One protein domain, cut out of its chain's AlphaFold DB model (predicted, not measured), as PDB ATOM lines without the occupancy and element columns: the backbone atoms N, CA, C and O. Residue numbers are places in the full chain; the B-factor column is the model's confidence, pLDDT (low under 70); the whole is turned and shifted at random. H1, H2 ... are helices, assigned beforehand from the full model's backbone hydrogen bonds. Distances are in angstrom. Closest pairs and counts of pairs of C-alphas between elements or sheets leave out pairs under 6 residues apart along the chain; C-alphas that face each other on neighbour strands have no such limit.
ATOM      1  N   ILE A  18     104.247 -14.651-273.045       46.53
ATOM      2  CA  ILE A  18     105.425 -15.283-272.423       46.53
ATOM      3  C   ILE A  18     105.924 -16.453-273.283       46.53
ATOM      4  O   ILE A  18     107.102 -16.486-273.635       46.53
ATOM      5  N   ALA A  19     105.023 -17.347-273.714       40.12
ATOM      6  CA  ALA A  19     105.373 -18.493-274.557       40.12
ATOM      7  C   ALA A  19     105.915 -18.082-275.942       40.12
ATOM      8  O   ALA A  19     106.820 -18.725-276.477       40.12
ATOM      9  N   TYR A  20     105.397 -16.993-276.517       36.97
ATOM     10  CA  TYR A  20     105.903 -16.426-277.767       36.97
ATOM     11  C   TYR A  20     107.279 -15.763-277.584       36.97
ATOM     12  O   TYR A  20     108.165 -15.943-278.419       36.97
ATOM     13  N   SER A  21     107.499 -15.066-276.462       40.06
ATOM     14  CA  SER A  21     108.799 -14.462-276.141       40.06
ATOM     15  C   SER A  21     109.889 -15.513-275.909       40.06
ATOM     16  O   SER A  21     111.014 -15.328-276.367       40.06
ATOM     17  N   ASP A  22     109.550 -16.649-275.290       39.97
ATOM     18  CA  ASP A  22     110.479 -17.762-275.079       39.97
ATOM     19  C   ASP A  22     110.849 -18.459-276.399       39.97
ATOM     20  O   ASP A  22     112.021 -18.778-276.611       39.97
ATOM     21  N   LYS A  23     109.899 -18.607-277.339       40.69
ATOM     22  CA  LYS A  23     110.201 -19.089-278.701       40.69
ATOM     23  C   LYS A  23     111.106 -18.121-279.464       40.69
ATOM     24  O   LYS A  23     112.094 -18.552-280.046       40.69
ATOM     25  N   MET A  24     110.833 -16.816-279.424       38.91
ATOM     26  CA  MET A  24     111.679 -15.810-280.090       38.91
ATOM     27  C   MET A  24     113.086 -15.714-279.468       38.91
ATOM     28  O   MET A  24     114.060 -15.481-280.184       38.91
ATOM     29  N   ARG A  25     113.224 -15.965-278.158       47.66
ATOM     30  CA  ARG A  25     114.520 -16.072-277.462       47.66
ATOM     31  C   ARG A  25     115.331 -17.293-277.883       47.66
ATOM     32  O   ARG A  25     116.548 -17.185-277.993       47.66
ATOM     33  N   GLN A  26     114.688 -18.427-278.169       43.09
ATOM     34  CA  GLN A  26     115.386 -19.586-278.741       43.09
ATOM     35  C   GLN A  26     116.024 -19.242-280.100       43.09
ATOM     36  O   GLN A  26     117.174 -19.613-280.325       43.09
ATOM     37  N   TYR A  27     115.348 -18.454-280.947       39.84
ATOM     38  CA  TYR A  27     115.879 -18.021-282.250       39.84
ATOM     39  C   TYR A  27     116.990 -16.955-282.158       39.84
ATOM     40  O   TYR A  27     117.955 -16.997-282.929       39.84
ATOM     41  N   SER A  28     116.914 -16.008-281.213       39.09
ATOM     42  CA  SER A  28     117.982 -15.007-281.039       39.09
ATOM     43  C   SER A  28     119.242 -15.609-280.408       39.09
ATOM     44  O   SER A  28     120.353 -15.282-280.830       39.09
ATOM     45  N   CYS A  29     119.089 -16.565-279.482       32.75
ATOM     46  CA  CYS A  29     120.209 -17.329-278.943       32.75
ATOM     47  C   CYS A  29     120.912 -18.149-280.031       32.75
ATOM     48  O   CYS A  29     122.136 -18.172-280.049       32.75
ATOM     49  N   THR A  30     120.203 -18.753-280.991       39.88
ATOM     50  CA  THR A  30     120.864 -19.475-282.098       39.88
ATOM     51  C   THR A  30     121.679 -18.563-283.028       39.88
ATOM     52  O   THR A  30     122.733 -18.973-283.503       39.88
ATOM     53  N   ALA A 132     134.220 -45.134-287.243       76.62
ATOM     54  CA  ALA A 132     134.035 -43.786-287.785       76.62
ATOM     55  C   ALA A 132     132.662 -43.211-287.409       76.62
ATOM     56  O   ALA A 132     132.596 -42.099-286.880       76.62
ATOM     57  N   VAL A 133     131.604 -44.014-287.551       79.69
ATOM     58  CA  VAL A 133     130.230 -43.645-287.171       79.69
ATOM     59  C   VAL A 133     130.128 -43.345-285.670       79.69
ATOM     60  O   VAL A 133     129.552 -42.335-285.265       79.69
ATOM     61  N   GLU A 134     130.751 -44.168-284.821       84.62
ATOM     62  CA  GLU A 134     130.757 -43.944-283.370       84.62
ATOM     63  C   GLU A 134     131.553 -42.685-282.970       84.62
ATOM     64  O   GLU A 134     131.146 -41.957-282.061       84.62
ATOM     65  N   ARG A 135     132.659 -42.370-283.662       84.50
ATOM     66  CA  ARG A 135     133.397 -41.109-283.451       84.50
ATOM     67  C   ARG A 135     132.559 -39.894-283.833       84.50
ATOM     68  O   ARG A 135     132.545 -38.911-283.092       84.50
ATOM     69  N   GLU A 136     131.847 -39.962-284.953       81.94
ATOM     70  CA  GLU A 136     130.976 -38.880-285.401       81.94
ATOM     71  C   GLU A 136     129.801 -38.667-284.432       81.94
ATOM     72  O   GLU A 136     129.505 -37.530-284.056       81.94
ATOM     73  N   ARG A 137     129.186 -39.751-283.939       88.38
ATOM     74  CA  ARG A 137     128.132 -39.696-282.914       88.38
ATOM     75  C   ARG A 137     128.621 -39.002-281.643       88.38
ATOM     76  O   ARG A 137     127.984 -38.052-281.188       88.38
ATOM     77  N   ARG A 138     129.784 -39.405-281.117       89.44
ATOM     78  CA  ARG A 138     130.394 -38.778-279.929       89.44
ATOM     79  C   ARG A 138     130.721 -37.307-280.153       89.44
ATOM     80  O   ARG A 138     130.520 -36.496-279.255       89.44
ATOM     81  N   HIS A 139     131.192 -36.945-281.345       85.38
ATOM     82  CA  HIS A 139     131.452 -35.548-281.681       85.38
ATOM     83  C   HIS A 139     130.157 -34.728-281.707       85.38
ATOM     84  O   HIS A 139     130.086 -33.679-281.069       85.38
ATOM     85  N   LYS A 140     129.104 -35.226-282.368       85.00
ATOM     86  CA  LYS A 140     127.784 -34.576-282.403       85.00
ATOM     87  C   LYS A 140     127.200 -34.408-280.997       85.00
ATOM     88  O   LYS A 140     126.651 -33.350-280.692       85.00
ATOM     89  N   GLU A 141     127.338 -35.412-280.136       92.50
ATOM     90  CA  GLU A 141     126.900 -35.354-278.735       92.50
ATOM     91  C   GLU A 141     127.695 -34.319-277.931       92.50
ATOM     92  O   GLU A 141     127.089 -33.452-277.305       92.50
ATOM     93  N   ALA A 142     129.026 -34.313-278.043       90.31
ATOM     94  CA  ALA A 142     129.880 -33.331-277.374       90.31
ATOM     95  C   ALA A 142     129.606 -31.890-277.842       90.31
ATOM     96  O   ALA A 142     129.612 -30.954-277.040       90.31
ATOM     97  N   VAL A 143     129.339 -31.685-279.137       88.88
ATOM     98  CA  VAL A 143     128.963 -30.372-279.687       88.88
ATOM     99  C   VAL A 143     127.609 -29.925-279.137       88.88
ATOM    100  O   VAL A 143     127.477 -28.782-278.699       88.88
ATOM    101  N   ARG A 144     126.613 -30.819-279.104       87.62
ATOM    102  CA  ARG A 144     125.289 -30.522-278.532       87.62
ATOM    103  C   ARG A 144     125.374 -30.188-277.048       87.62
ATOM    104  O   ARG A 144     124.730 -29.238-276.613       87.62
ATOM    105  N   GLU A 145     126.182 -30.920-276.289       92.56
ATOM    106  CA  GLU A 145     126.394 -30.667-274.865       92.56
ATOM    107  C   GLU A 145     127.061 -29.308-274.629       92.56
ATOM    108  O   GLU A 145     126.566 -28.509-273.834       92.56
ATOM    109  N   LYS A 146     128.125 -28.983-275.377       88.50
ATOM    110  CA  LYS A 146     128.770 -27.661-275.308       88.50
ATOM    111  C   LYS A 146     127.799 -26.536-275.666       88.50
ATOM    112  O   LYS A 146     127.775 -25.513-274.979       88.50
ATOM    113  N   LEU A 147     126.975 -26.728-276.697       84.00
ATOM    114  CA  LEU A 147     125.961 -25.754-277.099       84.00
ATOM    115  C   LEU A 147     124.902 -25.568-276.000       84.00
ATOM    116  O   LEU A 147     124.566 -24.434-275.661       84.00
ATOM    117  N   ALA A 148     124.423 -26.660-275.400       91.06
ATOM    118  CA  ALA A 148     123.466 -26.623-274.297       91.06
ATOM    119  C   ALA A 148     124.055 -25.937-273.053       91.06
ATOM    120  O   ALA A 148     123.401 -25.087-272.449       91.06
ATOM    121  N   ALA A 149     125.311 -26.229-272.707       90.06
ATOM    122  CA  ALA A 149     126.012 -25.590-271.597       90.06
ATOM    123  C   ALA A 149     126.199 -24.082-271.827       90.06
ATOM    124  O   ALA A 149     125.999 -23.282-270.913       90.06
ATOM    125  N   GLN A 150     126.536 -23.666-273.051       84.75
ATOM    126  CA  GLN A 150     126.617 -22.247-273.403       84.75
ATOM    127  C   GLN A 150     125.249 -21.557-273.320       84.75
ATOM    128  O   GLN A 150     125.151 -20.471-272.747       84.75
ATOM    129  N   GLN A 151     124.183 -22.194-273.818       84.69
ATOM    130  CA  GLN A 151     122.818 -21.671-273.697       84.69
ATOM    131  C   GLN A 151     122.396 -21.527-272.233       84.69
ATOM    132  O   GLN A 151     121.801 -20.515-271.857       84.69
ATOM    133  N   HIS A 152     122.745 -22.503-271.395       86.00
ATOM    134  CA  HIS A 152     122.475 -22.456-269.964       86.00
ATOM    135  C   HIS A 152     123.191 -21.278-269.296       86.00
ATOM    136  O   HIS A 152     122.543 -20.447-268.665       86.00
ATOM    137  N   ARG A 153     124.503 -21.134-269.524       90.12
ATOM    138  CA  ARG A 153     125.306 -20.024-268.979       90.12
ATOM    139  C   ARG A 153     124.785 -18.660-269.426       90.12
ATOM    140  O   ARG A 153     124.703 -17.736-268.620       90.12
ATOM    141  N   ALA A 154     124.399 -18.526-270.694       81.00
ATOM    142  CA  ALA A 154     123.813 -17.293-271.212       81.00
ATOM    143  C   ALA A 154     122.476 -16.969-270.524       81.00
ATOM    144  O   ALA A 154     122.226 -15.817-270.161       81.00
ATOM    145  N   ARG A 155     121.636 -17.987-270.293       83.56
ATOM    146  CA  ARG A 155     120.353 -17.838-269.597       83.56
ATOM    147  C   ARG A 155     120.537 -17.446-268.134       83.56
ATOM    148  O   ARG A 155     119.825 -16.568-267.656       83.56
ATOM    149  N   GLU A 156     121.494 -18.046-267.436       90.88
ATOM    150  CA  GLU A 156     121.815 -17.699-266.049       90.88
ATOM    151  C   GLU A 156     122.365 -16.280-265.930       90.88
ATOM    152  O   GLU A 156     121.881 -15.513-265.104       90.88
ATOM    153  N   ALA A 157     123.302 -15.885-266.799       87.38
ATOM    154  CA  ALA A 157     123.829 -14.523-266.825       87.38
ATOM    155  C   ALA A 157     122.724 -13.490-267.100       87.38
ATOM    156  O   ALA A 157     122.687 -12.422-266.491       87.38
ATOM    157  N   TYR A 158     121.791 -13.815-267.993       78.81
ATOM    158  CA  TYR A 158     120.636 -12.973-268.274       78.81
ATOM    159  C   TYR A 158     119.673 -12.879-267.083       78.81
ATOM    160  O   TYR A 158     119.253 -11.788-266.701       78.81
ATOM    161  N   ASN A 159     119.366 -14.010-266.448       83.88
ATOM    162  CA  ASN A 159     118.526 -14.046-265.254       83.88
ATOM    163  C   ASN A 159     119.172 -13.297-264.084       83.88
ATOM    164  O   ASN A 159     118.471 -12.590-263.368       83.88
ATOM    165  N   ALA A 160     120.495 -13.382-263.927       87.50
ATOM    166  CA  ALA A 160     121.245 -12.617-262.939       87.50
ATOM    167  C   ALA A 160     121.155 -11.105-263.207       87.50
ATOM    168  O   ALA A 160     120.900 -10.338-262.282       87.50
ATOM    169  N   LYS A 161     121.265 -10.671-264.473       84.88
ATOM    170  CA  LYS A 161     121.052  -9.263-264.862       84.88
ATOM    171  C   LYS A 161     119.640  -8.780-264.535       84.88
ATOM    172  O   LYS A 161     119.481  -7.682-264.013       84.88
ATOM    173  N   LEU A 162     118.619  -9.594-264.806       80.12
ATOM    174  CA  LEU A 162     117.239  -9.257-264.448       80.12
ATOM    175  C   LEU A 162     117.028  -9.240-262.932       80.12
ATOM    176  O   LEU A 162     116.332  -8.365-262.426       80.12
ATOM    177  N   ALA A 163     117.628 -10.178-262.199       82.88
ATOM    178  CA  ALA A 163     117.547 -10.237-260.745       82.88
ATOM    179  C   ALA A 163     118.221  -9.026-260.080       82.88
ATOM    180  O   ALA A 163     117.699  -8.522-259.089       82.88
ATOM    181  N   ALA A 164     119.315  -8.524-260.665       88.31
ATOM    182  CA  ALA A 164     120.013  -7.318-260.221       88.31
ATOM    183  C   ALA A 164     119.187  -6.030-260.398       88.31
ATOM    184  O   ALA A 164     119.471  -5.031-259.742       88.31
ATOM    185  N   MET A 165     118.155  -6.038-261.250       84.88
ATOM    186  CA  MET A 165     117.235  -4.907-261.378       84.88
ATOM    187  C   MET A 165     116.213  -4.943-260.230       84.88
ATOM    188  O   MET A 165     115.486  -5.940-260.102       84.88
ATOM    189  N   PRO A 166     116.130  -3.886-259.401       77.19
ATOM    190  CA  PRO A 166     115.300  -3.878-258.202       77.19
ATOM    191  C   PRO A 166     113.803  -3.771-258.520       77.19
ATOM    192  O   PRO A 166     112.989  -4.299-257.763       77.19
ATOM    193  N   SER A 167     113.413  -3.142-259.637       90.38
ATOM    194  CA  SER A 167     111.997  -2.964-259.971       90.38
ATOM    195  C   SER A 167     111.506  -3.874-261.101       90.38
ATOM    196  O   SER A 167     112.155  -4.087-262.127       90.38
ATOM    197  N   TRP A 168     110.272  -4.366-260.952       82.62
ATOM    198  CA  TRP A 168     109.562  -5.095-262.009       82.62
ATOM    199  C   TRP A 168     109.427  -4.270-263.298       82.62
ATOM    200  O   TRP A 168     109.510  -4.816-264.397       82.62
ATOM    201  N   LYS A 169     109.245  -2.950-263.170       88.12
ATOM    202  CA  LYS A 169     109.118  -2.038-264.314       88.12
ATOM    203  C   LYS A 169     110.420  -1.946-265.113       88.12
ATOM    204  O   LYS A 169     110.360  -2.011-266.334       88.12
ATOM    205  N   GLU A 170     111.573  -1.867-264.451       85.19
ATOM    206  CA  GLU A 170     112.884  -1.878-265.119       85.19
ATOM    207  C   GLU A 170     113.158  -3.219-265.796       85.19
ATOM    208  O   GLU A 170     113.599  -3.237-266.941       85.19
ATOM    209  N   ARG A 171     112.809  -4.339-265.147       84.62
ATOM    210  CA  ARG A 171     112.905  -5.674-265.763       84.62
ATOM    211  C   ARG A 171     112.068  -5.761-267.034       84.62
ATOM    212  O   ARG A 171     112.551  -6.243-268.053       84.62
ATOM    213  N   LEU A 172     110.825  -5.278-266.989       79.56
ATOM    214  CA  LEU A 172     109.932  -5.276-268.144       79.56
ATOM    215  C   LEU A 172     110.449  -4.347-269.254       79.56
ATOM    216  O   LEU A 172     110.418  -4.723-270.421       79.56
ATOM    217  N   ALA A 173     110.957  -3.164-268.901       80.19
ATOM    218  CA  ALA A 173     111.529  -2.213-269.850       80.19
ATOM    219  C   ALA A 173     112.793  -2.761-270.530       80.19
ATOM    220  O   ALA A 173     112.915  -2.654-271.748       80.19
ATOM    221  N   ALA A 174     113.686  -3.407-269.775       77.62
ATOM    222  CA  ALA A 174     114.862  -4.084-270.314       77.62
ATOM    223  C   ALA A 174     114.464  -5.229-271.254       77.62
ATOM    224  O   ALA A 174     114.967  -5.313-272.371       77.62
ATOM    225  N   GLN A 175     113.481  -6.050-270.867       78.06
ATOM    226  CA  GLN A 175     112.960  -7.107-271.737       78.06
ATOM    227  C   GLN A 175     112.317  -6.564-273.017       78.06
ATOM    228  O   GLN A 175     112.497  -7.153-274.079       78.06
ATOM    229  N   LEU A 176     111.581  -5.453-272.938       73.12
ATOM    230  CA  LEU A 176     110.996  -4.781-274.099       73.12
ATOM    231  C   LEU A 176     112.063  -4.160-275.003       73.12
ATOM    232  O   LEU A 176     111.920  -4.216-276.220       73.12
ATOM    233  N   ALA A 177     113.125  -3.587-274.436       76.19
ATOM    234  CA  ALA A 177     114.249  -3.050-275.194       76.19
ATOM    235  C   ALA A 177     115.016  -4.164-275.920       76.19
ATOM    236  O   ALA A 177     115.228  -4.058-277.127       76.19
ATOM    237  N   ASP A 178     115.322  -5.263-275.225       72.38
ATOM    238  CA  ASP A 178     115.961  -6.447-275.806       72.38
ATOM    239  C   ASP A 178     115.081  -7.081-276.885       72.38
ATOM    240  O   ASP A 178     115.560  -7.409-277.966       72.38
ATOM    241  N   ALA A 179     113.777  -7.223-276.627       65.19
ATOM    242  CA  ALA A 179     112.828  -7.750-277.601       65.19
ATOM    243  C   ALA A 179     112.702  -6.825-278.814       65.19
ATOM    244  O   ALA A 179     112.637  -7.311-279.934       65.19
ATOM    245  N   LYS A 180     112.709  -5.501-278.622       69.38
ATOM    246  CA  LYS A 180     112.678  -4.517-279.711       69.38
ATOM    247  C   LYS A 180     113.963  -4.543-280.528       69.38
ATOM    248  O   LYS A 180     113.889  -4.392-281.740       69.38
ATOM    249  N   GLU A 181     115.116  -4.728-279.899       71.62
ATOM    250  CA  GLU A 181     116.399  -4.837-280.593       71.62
ATOM    251  C   GLU A 181     116.513  -6.173-281.333       71.62
ATOM    252  O   GLU A 181     116.848  -6.192-282.512       71.62
ATOM    253  N   ALA A 182     116.114  -7.279-280.703       59.81
ATOM    254  CA  ALA A 182     116.016  -8.581-281.352       59.81
ATOM    255  C   ALA A 182     115.027  -8.544-282.522       59.81
ATOM    256  O   ALA A 182     115.343  -9.055-283.592       59.81
ATOM    257  N   PHE A 183     113.870  -7.894-282.353       54.66
ATOM    258  CA  PHE A 183     112.881  -7.694-283.410       54.66
ATOM    259  C   PHE A 183     113.452  -6.817-284.520       54.66
ATOM    260  O   PHE A 183     113.437  -7.230-285.661       54.66
ATOM    261  N   LYS A 184     114.087  -5.679-284.221       63.75
ATOM    262  CA  LYS A 184     114.798  -4.882-285.235       63.75
ATOM    263  C   LYS A 184     115.859  -5.692-285.973       63.75
ATOM    264  O   LYS A 184     116.037  -5.482-287.163       63.75
ATOM    265  N   GLN A 185     116.552  -6.607-285.306       57.94
ATOM    266  CA  GLN A 185     117.563  -7.449-285.939       57.94
ATOM    267  C   GLN A 185     116.951  -8.579-286.783       57.94
ATOM    268  O   GLN A 185     117.500  -8.882-287.836       57.94
ATOM    269  N   THR A 186     115.810  -9.148-286.379       52.12
ATOM    270  CA  THR A 186     115.100 -10.229-287.104       52.12
ATOM    271  C   THR A 186     114.091  -9.737-288.140       52.12
ATOM    272  O   THR A 186     113.747 -10.471-289.059       52.12
ATOM    273  N   THR A 187     113.618  -8.499-288.023       51.09
ATOM    274  CA  THR A 187     112.657  -7.861-288.933       51.09
ATOM    275  C   THR A 187     113.246  -6.653-289.643       51.09
ATOM    276  O   THR A 187     112.531  -5.944-290.355       51.09
ATOM    277  N   SER A 188     114.543  -6.380-289.475       63.97
ATOM    278  CA  SER A 188     115.238  -5.476-290.386       63.97
ATOM    279  C   SER A 188     115.072  -6.065-291.777       63.97
ATOM    280  O   SER A 188     115.431  -7.222-291.995       63.97
TER     281      SER A 188
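AT A GLANCE: This is residues 18 to 30 and 132 to 188 of the 352 residues of an uncharacterized protein of Bodo saltans (UniProt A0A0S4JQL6). A long helix, H2, and a shorter one, H3, meet near their ends as a V, and a third, H1, comes slantwise into the opening of the V, where its last residues lie between the two arms. The contacts are few and the V is loosely filled; the far end of H2, residues 132 to 146, sticks out alone and makes much of the length. The printed part has 70 residues, with three named helices in the order H1, H2, H3 and no named strand, and its class is all helix. The whole is only just loose, close to extended, with a radius of gyration of the C-alphas of 16.2 A, and it is elongated, spanning 54 by 30 by 18 A.

IN THESE COORDINATES: H1 is residues 18 to 30, 18.7 A from first to last C-alpha, and begins at C-alpha 18 at (105.425, -15.283, -272.423). H2 is residues 132 to 164, 47.8 A long, from C-alpha 132 at (134.035, -43.786, -287.785) to C-alpha 164 at (120.013, -7.318, -260.221). A tight link of 3 residues leads to H3, residues 168 to 187, 27.2 A long, which ends at C-alpha 187 at (112.657, -7.861, -288.933).

HOW THE PARTS SIT: H1 and H2 are close but not clearly touching; their closest C-alphas, those of Cys 29 and Gln 151, are 7.3 A apart. They run opposite ways at a steep tilt of 55 degrees. H1 and H3 are also close but not clearly touching, with the closest C-alphas, those of Ser 28 and Ala 182, 6.7 A apart. These two run the same way at a steep tilt of 54 degrees. H2 and H3 are close but not clearly touching as well, and their closest C-alphas, those of Leu 162 and Arg 171, are 5.8 A apart. They run opposite ways at a steep tilt of 44 degrees, and their centres are 23.8 A apart. In H1, H2 and H3 every O i to N i+4 pair is within hydrogen-bond range.

THE WHOLE: The two C-alphas farthest apart are those of Ala 132 and Ser 167, at 54.1 A. Residues 132 to 146, which belong to H2, stand free; the other 55 residues span 29 by 29 by 18 A. Residues 31 to 131 are cut out and not printed, and C-alphas 30 and 132 are 28.2 A apart across this cut. The mean pLDDT of the printed part is 72.9. Confidence is under 70 in 22 residues, namely 18 to 30, 179 to 180 and 182 to 188, and the mean pLDDT of H1 is 40.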